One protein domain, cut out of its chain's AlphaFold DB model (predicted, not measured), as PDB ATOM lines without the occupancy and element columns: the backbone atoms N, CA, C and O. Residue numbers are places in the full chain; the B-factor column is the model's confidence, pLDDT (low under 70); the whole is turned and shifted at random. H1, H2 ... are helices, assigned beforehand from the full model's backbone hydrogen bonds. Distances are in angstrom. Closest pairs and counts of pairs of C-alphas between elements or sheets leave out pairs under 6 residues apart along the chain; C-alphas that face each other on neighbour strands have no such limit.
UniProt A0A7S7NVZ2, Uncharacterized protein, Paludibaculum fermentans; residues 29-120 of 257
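Overview. This is residues 29 to 120 of the 257 residues of an uncharacterized protein of Paludibaculum fermentans (UniProt A0A7S7NVZ2). Two helices, H1 and H2, cross at a steep angle in the core, and H4, with 16 residues like H2, runs back beside H2 while H5 and H6 pack on H1, H6 reaching H2 as well. Short H3 packs near the last residues of H2, and the turn at residues 88 to 90 leads from H4 back into H5. The printed part has 92 residues, with six named helices in the order H1 to H6 and no named strand, and its class is all helix. It is compact, with a radius of gyration of the C-alphas of 12.4 A, and its rounded outline spans 36 by 27 by 25 A.

Along the chain. H1, residues 29 to 42, begins at C-alpha 29 at (-35.016, 157.777, 96.780) and is 20.4 A long from first to last C-alpha. H2, residues 48 to 63, is 21.8 A long and begins at C-alpha 48 at (-16.258, 149.616, 83.710). H3 is the six residues 65 to 70. H4, residues 72 to 87, is 22.3 A long. H5 spans residues 91 to 103 and measures 17.5 A. H6, residues 109 to 120, measures 16.4 A and ends at C-alpha 120 at (-31.776, 134.459, 88.127).

Arrangement. H2 is the hub, touching four other helices. H1 and H2 touch at a steep tilt of 47 degrees, opposite ways, and their closest C-alphas, of Ala 35 and Val 59, are 5.7 A apart. H4 touches H2 at a shallow tilt of 20 degrees, opposite ways, with the C-alphas of Ala 48 and Phe 82 closest at 5.0 A. Residues 57 to 62 of H2 touch residues 114 to 118 of H6 at a steep tilt of 53 degrees; the closest C-alphas, of Asp 61 and Ala 114, are 6.0 A apart. Residues 56 to 60 of H2 touch H3, with the C-alphas of Arg 60 and Val 68 closest at 6.1 A; their lines are only just about perpendicular, at 73 degrees. H1 touches residues 98 to 103 of H5 at a steep tilt of 61 degrees, opposite ways, with the C-alphas of Ala 40 and Arg 99 closest at 4.6 A. H1 also touches residues 111 to 115 of H6 at a steep tilt of 48 degrees, the same way, with the C-alphas of Val 38 and Cys 115 closest at 6.0 A. H4 and H5 touch only at the corner by their link, and only just, with 3 pairs of C-alphas within 8 A; the closest are those of Trp 85 and Leu 91, 4.4 A. H5 and H6 are apart, as are H1 and H4. In H1, H2, H4, H5 and H6 every O i to N i+4 pair is within hydrogen-bond range; in H3 it is 1 of 2.

Size, cuts and confidence. The two C-alphas farthest apart, those of Ser 88 and Pro 109, are 37.3 A apart. The printed part has no cut, and its five links are tight. The mean pLDDT of the printed part is 79.4; residues 29, 43, 66 to 67 and 103 to 107 are under 70.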
ATOM      1  N   SER A  29     -36.302 157.765  96.046       56.38
ATOM      2  CA  SER A  29     -35.016 157.777  96.780       56.38
ATOM      3  C   SER A  29     -34.660 156.401  97.351       56.38
ATOM      4  O   SER A  29     -33.531 155.944  97.199       56.38
ATOM      5  N   ASN A  30     -35.645 155.697  97.920       72.38
ATOM      6  CA  ASN A  30     -35.446 154.360  98.486       72.38
ATOM      7  C   ASN A  30     -35.115 153.307  97.418       72.38
ATOM      8  O   ASN A  30     -34.354 152.388  97.695       72.38
ATOM      9  N   LYS A  31     -35.646 153.440  96.193       77.81
ATOM     10  CA  LYS A  31     -35.377 152.486  95.106       77.81
ATOM     11  C   LYS A  31     -33.999 152.693  94.472       77.81
ATOM     12  O   LYS A  31     -33.323 151.714  94.186       77.81
ATOM     13  N   ARG A  32     -33.530 153.940  94.316       84.38
ATOM     14  CA  ARG A  32     -32.147 154.219  93.859       84.38
ATOM     15  C   ARG A  32     -31.120 153.705  94.850       84.38
ATOM     16  O   ARG A  32     -30.132 153.099  94.453       84.38
ATOM     17  N   GLU A  33     -31.382 153.908  96.134       82.56
ATOM     18  CA  GLU A  33     -30.538 153.376  97.197       82.56
ATOM     19  C   GLU A  33     -30.561 151.840  97.215       82.56
ATOM     20  O   GLU A  33     -29.506 151.220  97.302       82.56
ATOM     21  N   LEU A  34     -31.736 151.220  97.048       83.19
ATOM     22  CA  LEU A  34     -31.869 149.768  96.920       83.19
ATOM     23  C   LEU A  34     -31.090 149.219  95.714       83.19
ATOM     24  O   LEU A  34     -30.345 148.258  95.873       83.19
ATOM     25  N   ALA A  35     -31.187 149.859  94.548       87.00
ATOM     26  CA  ALA A  35     -30.428 149.472  93.363       87.00
ATOM     27  C   ALA A  35     -28.913 149.565  93.598       87.00
ATOM     28  O   ALA A  35     -28.189 148.618  93.320       87.00
ATOM     29  N   MET A  36     -28.411 150.642  94.204       87.44
ATOM     30  CA  MET A  36     -26.971 150.734  94.485       87.44
ATOM     31  C   MET A  36     -26.496 149.726  95.534       87.44
ATOM     32  O   MET A  36     -25.359 149.266  95.462       87.44
ATOM     33  N   ARG A  37     -27.353 149.346  96.491       82.88
ATOM     34  CA  ARG A  37     -27.058 148.279  97.460       82.88
ATOM     35  C   ARG A  37     -26.948 146.919  96.795       82.88
ATOM     36  O   ARG A  37     -25.997 146.200  97.082       82.88
ATOM     37  N   VAL A  38     -27.894 146.579  95.923       79.31
ATOM     38  CA  VAL A  38     -27.868 145.318  95.169       79.31
ATOM     39  C   VAL A  38     -26.636 145.291  94.262       79.31
ATOM     40  O   VAL A  38     -25.839 144.366  94.365       79.31
ATOM     41  N   TRP A  39     -26.376 146.363  93.507       88.88
ATOM     42  CA  TRP A  39     -25.188 146.495  92.654       88.88
ATOM     43  C   TRP A  39     -23.874 146.332  93.438       88.88
ATOM     44  O   TRP A  39     -22.933 145.670  92.994       88.88
ATOM     45  N   ALA A  40     -23.810 146.910  94.640       81.06
ATOM     46  CA  ALA A  40     -22.662 146.788  95.527       81.06
ATOM     47  C   ALA A  40     -22.498 145.380  96.114       81.06
ATOM     48  O   ALA A  40     -21.377 144.997  96.436       81.06
ATOM     49  N   ALA A  41     -23.583 144.623  96.275       75.94
ATOM     50  CA  ALA A  41     -23.546 143.269  96.814       75.94
ATOM     51  C   ALA A  41     -23.121 142.227  95.767       75.94
ATOM     52  O   ALA A  41     -22.457 141.260  96.126       75.94
ATOM     53  N   VAL A  42     -23.461 142.435  94.490       74.19
ATOM     54  CA  VAL A  42     -23.294 141.419  93.431       74.19
ATOM     55  C   VAL A  42     -21.908 141.371  92.782       74.19
ATOM     56  O   VAL A  42     -21.568 140.354  92.193       74.19
ATOM     57  N   GLY A  43     -21.089 142.423  92.900       69.00
ATOM     58  CA  GLY A  43     -19.687 142.362  92.439       69.00
ATOM     59  C   GLY A  43     -18.764 141.533  93.370       69.00
ATOM     60  O   GLY A  43     -19.239 140.970  94.364       69.00
ATOM     61  N   PRO A  44     -17.430 141.578  93.211       72.56
ATOM     62  CA  PRO A  44     -16.646 142.669  92.617       72.56
ATOM     63  C   PRO A  44     -16.824 142.807  91.103       72.56
ATOM     64  O   PRO A  44     -17.271 141.871  90.457       72.56
ATOM     65  N   HIS A  45     -16.493 143.993  90.581       80.94
ATOM     66  CA  HIS A  45     -16.543 144.326  89.153       80.94
ATOM     67  C   HIS A  45     -15.132 144.728  88.718       80.94
ATOM     68  O   HIS A  45     -14.535 145.628  89.323       80.94
ATOM     69  N   GLU A  46     -14.571 144.044  87.729       78.69
ATOM     70  CA  GLU A  46     -13.166 144.189  87.338       78.69
ATOM     71  C   GLU A  46     -12.960 145.285  86.281       78.69
ATOM     72  O   GLU A  46     -11.893 145.905  86.238       78.69
ATOM     73  N   SER A  47     -14.006 145.598  85.512       82.94
ATOM     74  CA  SER A  47     -14.012 146.608  84.446       82.94
ATOM     75  C   SER A  47     -15.196 147.578  84.549       82.94
ATOM     76  O   SER A  47     -16.161 147.352  85.289       82.94
ATOM     77  N   ALA A  48     -15.127 148.694  83.814       81.81
ATOM     78  CA  ALA A  48     -16.258 149.616  83.710       81.81
ATOM     79  C   ALA A  48     -17.458 148.980  82.990       81.81
ATOM     80  O   ALA A  48     -18.596 149.281  83.344       81.81
ATOM     81  N   GLU A  49     -17.196 148.100  82.021       86.00
ATOM     82  CA  GLU A  49     -18.208 147.341  81.278       86.00
ATOM     83  C   GLU A  49     -18.992 146.410  82.211       86.00
ATOM     84  O   GLU A  49     -20.211 146.521  82.307       86.00
ATOM     85  N   GLU A  50     -18.300 145.601  83.020       80.25
ATOM     86  CA  GLU A  50     -18.946 144.732  84.014       80.25
ATOM     87  C   GLU A  50     -19.773 145.530  85.033       80.25
ATOM     88  O   GLU A  50     -20.890 145.150  85.393       80.25
ATOM     89  N   ALA A  51     -19.246 146.671  85.489       84.94
ATOM     90  CA  ALA A  51     -19.943 147.550  86.420       84.94
ATOM     91  C   ALA A  51     -21.216 148.171  85.810       84.94
ATOM     92  O   ALA A  51     -22.217 148.328  86.521       84.94
ATOM     93  N   GLU A  52     -21.186 148.528  84.523       90.88
ATOM     94  CA  GLU A  52     -22.318 149.055  83.750       90.88
ATOM     95  C   GLU A  52     -23.395 147.989  83.516       90.88
ATOM     96  O   GLU A  52     -24.582 148.253  83.756       90.88
ATOM     97  N   ASP A  53     -22.995 146.782  83.126       82.56
ATOM     98  CA  ASP A  53     -23.905 145.657  82.911       82.56
ATOM     99  C   ASP A  53     -24.613 145.272  84.208       82.56
ATOM    100  O   ASP A  53     -25.848 145.207  84.268       82.56
ATOM    101  N   ALA A  54     -23.852 145.132  85.296       83.19
ATOM    102  CA  ALA A  54     -24.410 144.850  86.610       83.19
ATOM    103  C   ALA A  54     -25.384 145.947  87.067       83.19
ATOM    104  O   ALA A  54     -26.414 145.649  87.680       83.19
ATOM    105  N   LEU A  55     -25.093 147.222  86.777       89.38
ATOM    106  CA  LEU A  55     -25.987 148.331  87.117       89.38
ATOM    107  C   LEU A  55     -27.276 148.263  86.295       89.38
ATOM    108  O   LEU A  55     -28.361 148.463  86.842       89.38
ATOM    109  N   SER A  56     -27.173 147.944  85.008       84.56
ATOM    110  CA  SER A  56     -28.315 147.840  84.098       84.56
ATOM    111  C   SER A  56     -29.300 146.750  84.526       84.56
ATOM    112  O   SER A  56     -30.506 147.011  84.585       84.56
ATOM    113  N   ILE A  57     -28.796 145.567  84.891       81.06
ATOM    114  CA  ILE A  57     -29.606 144.457  85.421       81.06
ATOM    115  C   ILE A  57     -30.225 144.863  86.763       81.06
ATOM    116  O   ILE A  57     -31.441 144.841  86.935       81.06
ATOM    117  N   THR A  58     -29.412 145.381  87.684       85.50
ATOM    118  CA  THR A  58     -29.887 145.772  89.017       85.50
ATOM    119  C   THR A  58     -31.005 146.822  88.966       85.50
ATOM    120  O   THR A  58     -31.973 146.774  89.731       85.50
ATOM    121  N   VAL A  59     -30.898 147.798  88.065       86.50
ATOM    122  CA  VAL A  59     -31.932 148.822  87.890       86.50
ATOM    123  C   VAL A  59     -33.205 148.221  87.306       86.50
ATOM    124  O   VAL A  59     -34.299 148.552  87.764       86.50
ATOM    125  N   ARG A  60     -33.089 147.311  86.339       83.19
ATOM    126  CA  ARG A  60     -34.240 146.582  85.799       83.19
ATOM    127  C   ARG A  60     -34.954 145.783  86.890       83.19
ATOM    128  O   ARG A  60     -36.176 145.868  86.983       83.19
ATOM    129  N   ASP A  61     -34.215 145.127  87.776       80.19
ATOM    130  CA  ASP A  61     -34.774 144.313  88.859       80.19
ATOM    131  C   ASP A  61     -35.443 145.110  89.975       80.19
ATOM    132  O   ASP A  61     -36.398 144.641  90.605       80.19
ATOM    133  N   VAL A  62     -34.932 146.305  90.265       81.81
ATOM    134  CA  VAL A  62     -35.437 147.150  91.355       81.81
ATOM    135  C   VAL A  62     -36.549 148.087  90.885       81.81
ATOM    136  O   VAL A  62     -37.496 148.363  91.633       81.81
ATOM    137  N   PHE A  63     -36.467 148.583  89.651       80.06
ATOM    138  CA  PHE A  63     -37.416 149.560  89.120       80.06
ATOM    139  C   PHE A  63     -38.397 148.994  88.086       80.06
ATOM    140  O   PHE A  63     -39.406 149.644  87.809       80.06
ATOM    141  N   GLY A  64     -38.148 147.799  87.546       77.19
ATOM    142  CA  GLY A  64     -38.886 147.240  86.415       77.19
ATOM    143  C   GLY A  64     -38.467 147.856  85.074       77.19
ATOM    144  O   GLY A  64     -37.770 148.872  85.018       77.19
ATOM    145  N   ALA A  65     -38.931 147.264  83.968       73.12
ATOM    146  CA  ALA A  65     -38.549 147.664  82.607       73.12
ATOM    147  C   ALA A  65     -38.820 149.152  82.292       73.12
ATOM    148  O   ALA A  65     -38.020 149.799  81.620       73.12
ATOM    149  N   SER A  66     -39.907 149.725  82.822       68.62
ATOM    150  CA  SER A  66     -40.245 151.145  82.643       68.62
ATOM    151  C   SER A  66     -39.341 152.097  83.435       68.62
ATOM    152  O   SER A  66     -39.164 153.253  83.051       68.62
ATOM    153  N   GLY A  67     -38.746 151.622  84.531       67.94
ATOM    154  CA  GLY A  67     -37.919 152.431  85.420       67.94
ATOM    155  C   GLY A  67     -36.510 152.712  84.895       67.94
ATOM    156  O   GLY A  67     -35.905 153.715  85.272       67.94
ATOM    157  N   VAL A  68     -36.012 151.885  83.969       72.00
ATOM    158  CA  VAL A  68     -34.735 152.120  83.270       72.00
ATOM    159  C   VAL A  68     -34.806 153.422  82.466       72.00
ATOM    160  O   VAL A  68     -33.907 154.258  82.544       72.00
ATOM    161  N   THR A  69     -35.911 153.645  81.749       77.25
ATOM    162  CA  THR A  69     -36.127 154.871  80.970       77.25
ATOM    163  C   THR A  69     -36.379 156.078  81.873       77.25
ATOM    164  O   THR A  69     -35.814 157.146  81.643       77.25
ATOM    165  N   GLU A  70     -37.162 155.909  82.943       77.56
ATOM    166  CA  GLU A  70     -37.453 156.973  83.916       77.56
ATOM    167  C   GLU A  70     -36.195 157.469  84.655       77.56
ATOM    168  O   GLU A  70     -36.118 158.619  85.099       77.56
ATOM    169  N   HIS A  71     -35.177 156.618  84.796       80.31
ATOM    170  CA  HIS A  71     -33.942 156.941  85.511       80.31
ATOM    171  C   HIS A  71     -32.695 156.973  84.624       80.31
ATOM    172  O   HIS A  71     -31.582 157.021  85.149       80.31
ATOM    173  N   ALA A  72     -32.858 157.065  83.302       82.81
ATOM    174  CA  ALA A  72     -31.762 157.043  82.333       82.81
ATOM    175  C   ALA A  72     -30.647 158.062  82.633       82.81
ATOM    176  O   ALA A  72     -29.469 157.729  82.559       82.81
ATOM    177  N   SER A  73     -30.993 159.291  83.044       84.62
ATOM    178  CA  SER A  73     -29.989 160.310  83.401       84.62
ATOM    179  C   SER A  73     -29.169 159.943  84.640       84.62
ATOM    180  O   SER A  73     -28.009 160.334  84.735       84.62
ATOM    181  N   TRP A  74     -29.765 159.236  85.601       87.25
ATOM    182  CA  TRP A  74     -29.080 158.809  86.820       87.25
ATOM    183  C   TRP A  74     -28.172 157.606  86.547       87.25
ATOM    184  O   TRP A  74     -27.027 157.604  86.988       87.25
ATOM    185  N   ILE A  75     -28.652 156.641  85.755       85.88
ATOM    186  CA  ILE A  75     -27.864 155.487  85.293       85.88
ATOM    187  C   ILE A  75     -26.650 155.978  84.505       85.88
ATOM    188  O   ILE A  75     -25.519 155.624  84.826       85.88
ATOM    189  N   LYS A  76     -26.879 156.868  83.533       87.62
ATOM    190  CA  LYS A  76     -25.819 157.445  82.708       87.62
ATOM    191  C   LYS A  76     -24.743 158.135  83.546       87.62
ATOM    192  O   LYS A  76     -23.568 157.943  83.276       87.62
ATOM    193  N   GLY A  77     -25.126 158.878  84.587       87.69
ATOM    194  CA  GLY A  77     -24.156 159.516  85.479       87.69
ATOM    195  C   GLY A  77     -23.218 158.522  86.174       87.69
ATOM    196  O   GLY A  77     -22.036 158.809  86.328       87.69
ATOM    197  N   HIS A  78     -23.711 157.341  86.562       90.38
ATOM    198  CA  HIS A  78     -22.862 156.283  87.126       90.38
ATOM    199  C   HIS A  78     -21.979 155.620  86.073       90.38
ATOM    200  O   HIS A  78     -20.792 155.437  86.321       90.38
ATOM    201  N   VAL A  79     -22.520 155.330  84.888       90.44
ATOM    202  CA  VAL A  79     -21.747 154.766  83.769       90.44
ATOM    203  C   VAL A  79     -20.606 155.697  83.351       90.44
ATOM    204  O   VAL A  79     -19.467 155.258  83.198       90.44
ATOM    205  N   ASP A  80     -20.884 156.997  83.233       87.81
ATOM    206  CA  ASP A  80     -19.874 158.007  82.913       87.81
ATOM    207  C   ASP A  80     -18.775 158.043  83.994       87.81
ATOM    208  O   ASP A  80     -17.590 158.132  83.667       87.81
ATOM    209  N   ASN A  81     -19.139 157.887  85.274       84.75
ATOM    210  CA  ASN A  81     -18.171 157.779  86.367       84.75
ATOM    211  C   ASN A  81     -17.317 156.507  86.272       84.75
ATOM    212  O   ASN A  81     -16.104 156.601  86.434       84.75
ATOM    213  N   PHE A  82     -17.907 155.342  85.984       89.06
ATOM    214  CA  PHE A  82     -17.158 154.086  85.841       89.06
ATOM    215  C   PHE A  82     -16.102 154.200  84.742       89.06
ATOM    216  O   PHE A  82     -14.922 153.942  84.983       89.06
ATOM    217  N   ARG A  83     -16.497 154.697  83.567       87.62
ATOM    218  CA  ARG A  83     -15.587 154.905  82.432       87.62
ATOM    219  C   ARG A  83     -14.504 155.934  82.750       87.62
ATOM    220  O   ARG A  83     -13.339 155.724  82.422       87.62
ATOM    221  N   MET A  84     -14.854 157.027  83.430       88.44
ATOM    222  CA  MET A  84     -13.879 158.025  83.884       88.44
ATOM    223  C   MET A  84     -12.872 157.429  84.884       88.44
ATOM    224  O   MET A  84     -11.674 157.720  84.813       88.44
ATOM    225  N   TRP A  85     -13.322 156.597  85.826       86.50
ATOM    226  CA  TRP A  85     -12.432 155.951  86.791       86.50
ATOM    227  C   TRP A  85     -11.514 154.924  86.136       86.50
ATOM    228  O   TRP A  85     -10.346 154.832  86.508       86.50
ATOM    229  N   GLU A  86     -12.000 154.196  85.136       87.31
ATOM    230  CA  GLU A  86     -11.186 153.276  84.341       87.31
ATOM    231  C   GLU A  86     -10.107 154.020  83.549       87.31
ATOM    232  O   GLU A  86      -8.923 153.717  83.687       87.31
ATOM    233  N   GLN A  87     -10.479 155.084  82.833       88.81
ATOM    234  CA  GLN A  87      -9.537 155.925  82.081       88.81
ATOM    235  C   GLN A  87      -8.479 156.594  82.967       88.81
ATOM    236  O   GLN A  87      -7.361 156.843  82.521       88.81
ATOM    237  N   SER A  88      -8.818 156.888  84.223       82.56
ATOM    238  CA  SER A  88      -7.889 157.478  85.194       82.56
ATOM    239  C   SER A  88      -7.100 156.444  86.003       82.56
ATOM    240  O   SER A  88      -6.294 156.837  86.845       82.56
ATOM    241  N   GLY A  89      -7.313 155.139  85.788       83.44
ATOM    242  CA  GLY A  89      -6.648 154.075  86.549       83.44
ATOM    243  C   GLY A  89      -7.083 153.994  88.019       83.44
ATOM    244  O   GLY A  89      -6.366 153.445  88.851       83.44
ATOM    245  N   THR A  90      -8.247 154.555  88.358       80.81
ATOM    246  CA  THR A  90      -8.782 154.632  89.729       80.81
ATOM    247  C   THR A  90     -10.037 153.778  89.944       80.81
ATOM    248  O   THR A  90     -10.631 153.829  91.022       80.81
ATOM    249  N   LEU A  91     -10.444 152.980  88.951       82.31
ATOM    250  CA  LEU A  91     -11.673 152.177  88.969       82.31
ATOM    251  C   LEU A  91     -11.819 151.329  90.232       82.31
ATOM    252  O   LEU A  91     -12.781 151.500  90.975       82.31
ATOM    253  N   GLN A  92     -10.837 150.471  90.507       83.25
ATOM    254  CA  GLN A  92     -10.917 149.512  91.608       83.25
ATOM    255  C   GLN A  92     -11.029 150.199  92.972       83.25
ATOM    256  O   GLN A  92     -11.865 149.823  93.791       83.25
ATOM    257  N   LEU A  93     -10.279 151.287  93.180       77.00
ATOM    258  CA  LEU A  93     -10.364 152.091  94.400       77.00
ATOM    259  C   LEU A  93     -11.772 152.683  94.599       77.00
ATOM    260  O   LEU A  93     -12.315 152.649  95.705       77.00
ATOM    261  N   ASN A  94     -12.366 153.232  93.537       77.00
ATOM    262  CA  ASN A  94     -13.680 153.870  93.610       77.00
ATOM    263  C   ASN A  94     -14.815 152.848  93.755       77.00
ATOM    264  O   ASN A  94     -15.703 153.046  94.587       77.00
ATOM    265  N   ILE A  95     -14.760 151.731  93.022       83.12
ATOM    266  CA  ILE A  95     -15.719 150.627  93.153       83.12
ATOM    267  C   ILE A  95     -15.677 150.057  94.568       83.12
ATOM    268  O   ILE A  95     -16.728 149.882  95.186       83.12
ATOM    269  N   GLU A  96     -14.492 149.822  95.129       79.69
ATOM    270  CA  GLU A  96     -14.374 149.307  96.491       79.69
ATOM    271  C   GLU A  96     -14.953 150.292  97.520       79.69
ATOM    272  O   GLU A  96     -15.697 149.893  98.420       79.69
ATOM    273  N   SER A  97     -14.689 151.591  97.355       77.06
ATOM    274  CA  SER A  97     -15.246 152.640  98.214       77.06
ATOM    275  C   SER A  97     -16.781 152.689  98.151       77.06
ATOM    276  O   SER A  97     -17.457 152.718  99.188       77.06
ATOM    277  N   MET A  98     -17.358 152.608  96.949       77.62
ATOM    278  CA  MET A  98     -18.809 152.517  96.767       77.62
ATOM    279  C   MET A  98     -19.382 151.249  97.397       77.62
ATOM    280  O   MET A  98     -20.382 151.319  98.112       77.62
ATOM    281  N   ARG A  99     -18.737 150.097  97.186       80.31
ATOM    282  CA  ARG A  99     -19.169 148.821  97.764       80.31
ATOM    283  C   ARG A  99     -19.213 148.890  99.280       80.31
ATOM    284  O   ARG A  99     -20.245 148.570  99.857       80.31
ATOM    285  N   ARG A 100     -18.151 149.377  99.929       72.12
ATOM    286  CA  ARG A 100     -18.132 149.550 101.392       72.12
ATOM    287  C   ARG A 100     -19.263 150.463 101.871       72.12
ATOM    288  O   ARG A 100     -19.886 150.178 102.888       72.12
ATOM    289  N   THR A 101     -19.550 151.526 101.121       74.38
ATOM    290  CA  THR A 101     -20.596 152.499 101.463       74.38
ATOM    291  C   THR A 101     -22.001 151.898 101.372       74.38
ATOM    292  O   THR A 101     -22.809 152.067 102.285       74.38
ATOM    293  N   PHE A 102     -22.310 151.175 100.294       74.06
ATOM    294  CA  PHE A 102     -23.662 150.667 100.053       74.06
ATOM    295  C   PHE A 102     -23.912 149.293 100.692       74.06
ATOM    296  O   PHE A 102     -24.974 149.094 101.288       74.06
ATOM    297  N   ALA A 103     -22.939 148.376 100.668       62.38
ATOM    298  CA  ALA A 103     -23.089 147.027 101.222       62.38
ATOM    299  C   ALA A 103     -23.325 147.028 102.741       62.38
ATOM    300  O   ALA A 103     -24.074 146.192 103.239       62.38
ATOM    301  N   ALA A 104     -22.790 148.014 103.471       59.44
ATOM    302  CA  ALA A 104     -22.988 148.162 104.918       59.44
ATOM    303  C   ALA A 104     -24.463 148.322 105.344       59.44
ATOM    304  O   ALA A 104     -24.777 148.259 106.531       59.44
ATOM    305  N   SER A 105     -25.374 148.545 104.392       63.25
ATOM    306  CA  SER A 105     -26.802 148.752 104.648       63.25
ATOM    307  C   SER A 105     -27.732 147.856 103.812       63.25
ATOM    308  O   SER A 105     -28.935 148.113 103.755       63.25
ATOM    309  N   GLY A 106     -27.193 146.818 103.160       64.44
ATOM    310  CA  GLY A 106     -27.960 145.852 102.367       64.44
ATOM    311  C   GLY A 106     -28.560 144.741 103.230       64.44
ATOM    312  O   GLY A 106     -27.883 143.763 103.527       64.44
ATOM    313  N   ALA A 107     -29.818 144.893 103.643       66.69
ATOM    314  CA  ALA A 107     -30.573 143.852 104.341       66.69
ATOM    315  C   ALA A 107     -32.087 144.060 104.175       66.69
ATOM    316  O   ALA A 107     -32.550 145.190 103.995       66.69
ATOM    317  N   GLY A 108     -32.850 142.972 104.298       71.25
ATOM    318  CA  GLY A 108     -34.313 142.977 104.326       71.25
ATOM    319  C   GLY A 108     -34.969 142.377 103.076       71.25
ATOM    320  O   GLY A 108     -34.301 142.181 102.060       71.25
ATOM    321  N   PRO A 109     -36.290 142.116 103.126       74.19
ATOM    322  CA  PRO A 109     -36.981 141.300 102.122       74.19
ATOM    323  C   PRO A 109     -36.876 141.838 100.691       74.19
ATOM    324  O   PRO A 109     -36.641 141.073  99.761       74.19
ATOM    325  N   ASP A 110     -36.991 143.155 100.506       74.88
ATOM    326  CA  ASP A 110     -36.912 143.776  99.177       74.88
ATOM    327  C   ASP A 110     -35.501 143.692  98.575       74.88
ATOM    328  O   ASP A 110     -35.348 143.566  97.361       74.88
ATOM    329  N   PHE A 111     -34.470 143.745  99.424       76.38
ATOM    330  CA  PHE A 111     -33.072 143.584  99.026       76.38
ATOM    331  C   PHE A 111     -32.772 142.134  98.656       76.38
ATOM    332  O   PHE A 111     -32.253 141.881  97.574       76.38
ATOM    333  N   GLU A 112     -33.162 141.184  99.503       75.75
ATOM    334  CA  GLU A 112     -32.980 139.753  99.242       75.75
ATOM    335  C   GLU A 112     -33.714 139.318  97.968       75.75
ATOM    336  O   GLU A 112     -33.134 138.637  97.124       75.75
ATOM    337  N   ALA A 113     -34.953 139.782  97.775       77.38
ATOM    338  CA  ALA A 113     -35.726 139.494  96.573       77.38
ATOM    339  C   ALA A 113     -35.103 140.113  95.310       77.38
ATOM    340  O   ALA A 113     -35.153 139.499  94.247       77.38
ATOM    341  N   ALA A 114     -34.533 141.319  95.397       75.81
ATOM    342  CA  ALA A 114     -33.848 141.947  94.266       75.81
ATOM    343  C   ALA A 114     -32.524 141.244  93.926       75.81
ATOM    344  O   ALA A 114     -32.258 141.007  92.753       75.81
ATOM    345  N   CYS A 115     -31.739 140.835  94.927       73.25
ATOM    346  CA  CYS A 115     -30.541 140.018  94.713       73.25
ATOM    347  C   CYS A 115     -30.877 138.653  94.094       73.25
ATOM    348  O   CYS A 115     -30.143 138.171  93.236       73.25
ATOM    349  N   ALA A 116     -31.986 138.028  94.507       74.00
ATOM    350  CA  ALA A 116     -32.443 136.770  93.922       74.00
ATOM    351  C   ALA A 116     -32.785 136.927  92.431       74.00
ATOM    352  O   ALA A 116     -32.283 136.152  91.622       74.00
ATOM    353  N   ARG A 117     -33.550 137.967  92.062       80.00
ATOM    354  CA  ARG A 117     -33.869 138.266  90.653       80.00
ATOM    355  C   ARG A 117     -32.621 138.547  89.818       80.00
ATOM    356  O   ARG A 117     -32.476 137.957  88.754       80.00
ATOM    357  N   PHE A 118     -31.682 139.328  90.356       76.38
ATOM    358  CA  PHE A 118     -30.401 139.588  89.697       76.38
ATOM    359  C   PHE A 118     -29.656 138.291  89.386       76.38
ATOM    360  O   PHE A 118     -29.142 138.105  88.284       76.38
ATOM    361  N   HIS A 119     -29.589 137.372  90.353       70.38
ATOM    362  CA  HIS A 119     -28.932 136.087  90.144       70.38
ATOM    363  C   HIS A 119     -29.661 135.220  89.118       70.38
ATOM    364  O   HIS A 119     -28.993 134.601  88.298       70.38
ATOM    365  N   GLU A 120     -30.993 135.187  89.130       75.25
ATOM    366  CA  GLU A 120     -31.776 134.459  88.127       75.25
ATOM    367  C   GLU A 120     -31.545 135.012  86.712       75.25
ATOM    368  O   GLU A 120     -31.272 134.235  85.796       75.25
TER     369      GLU A 120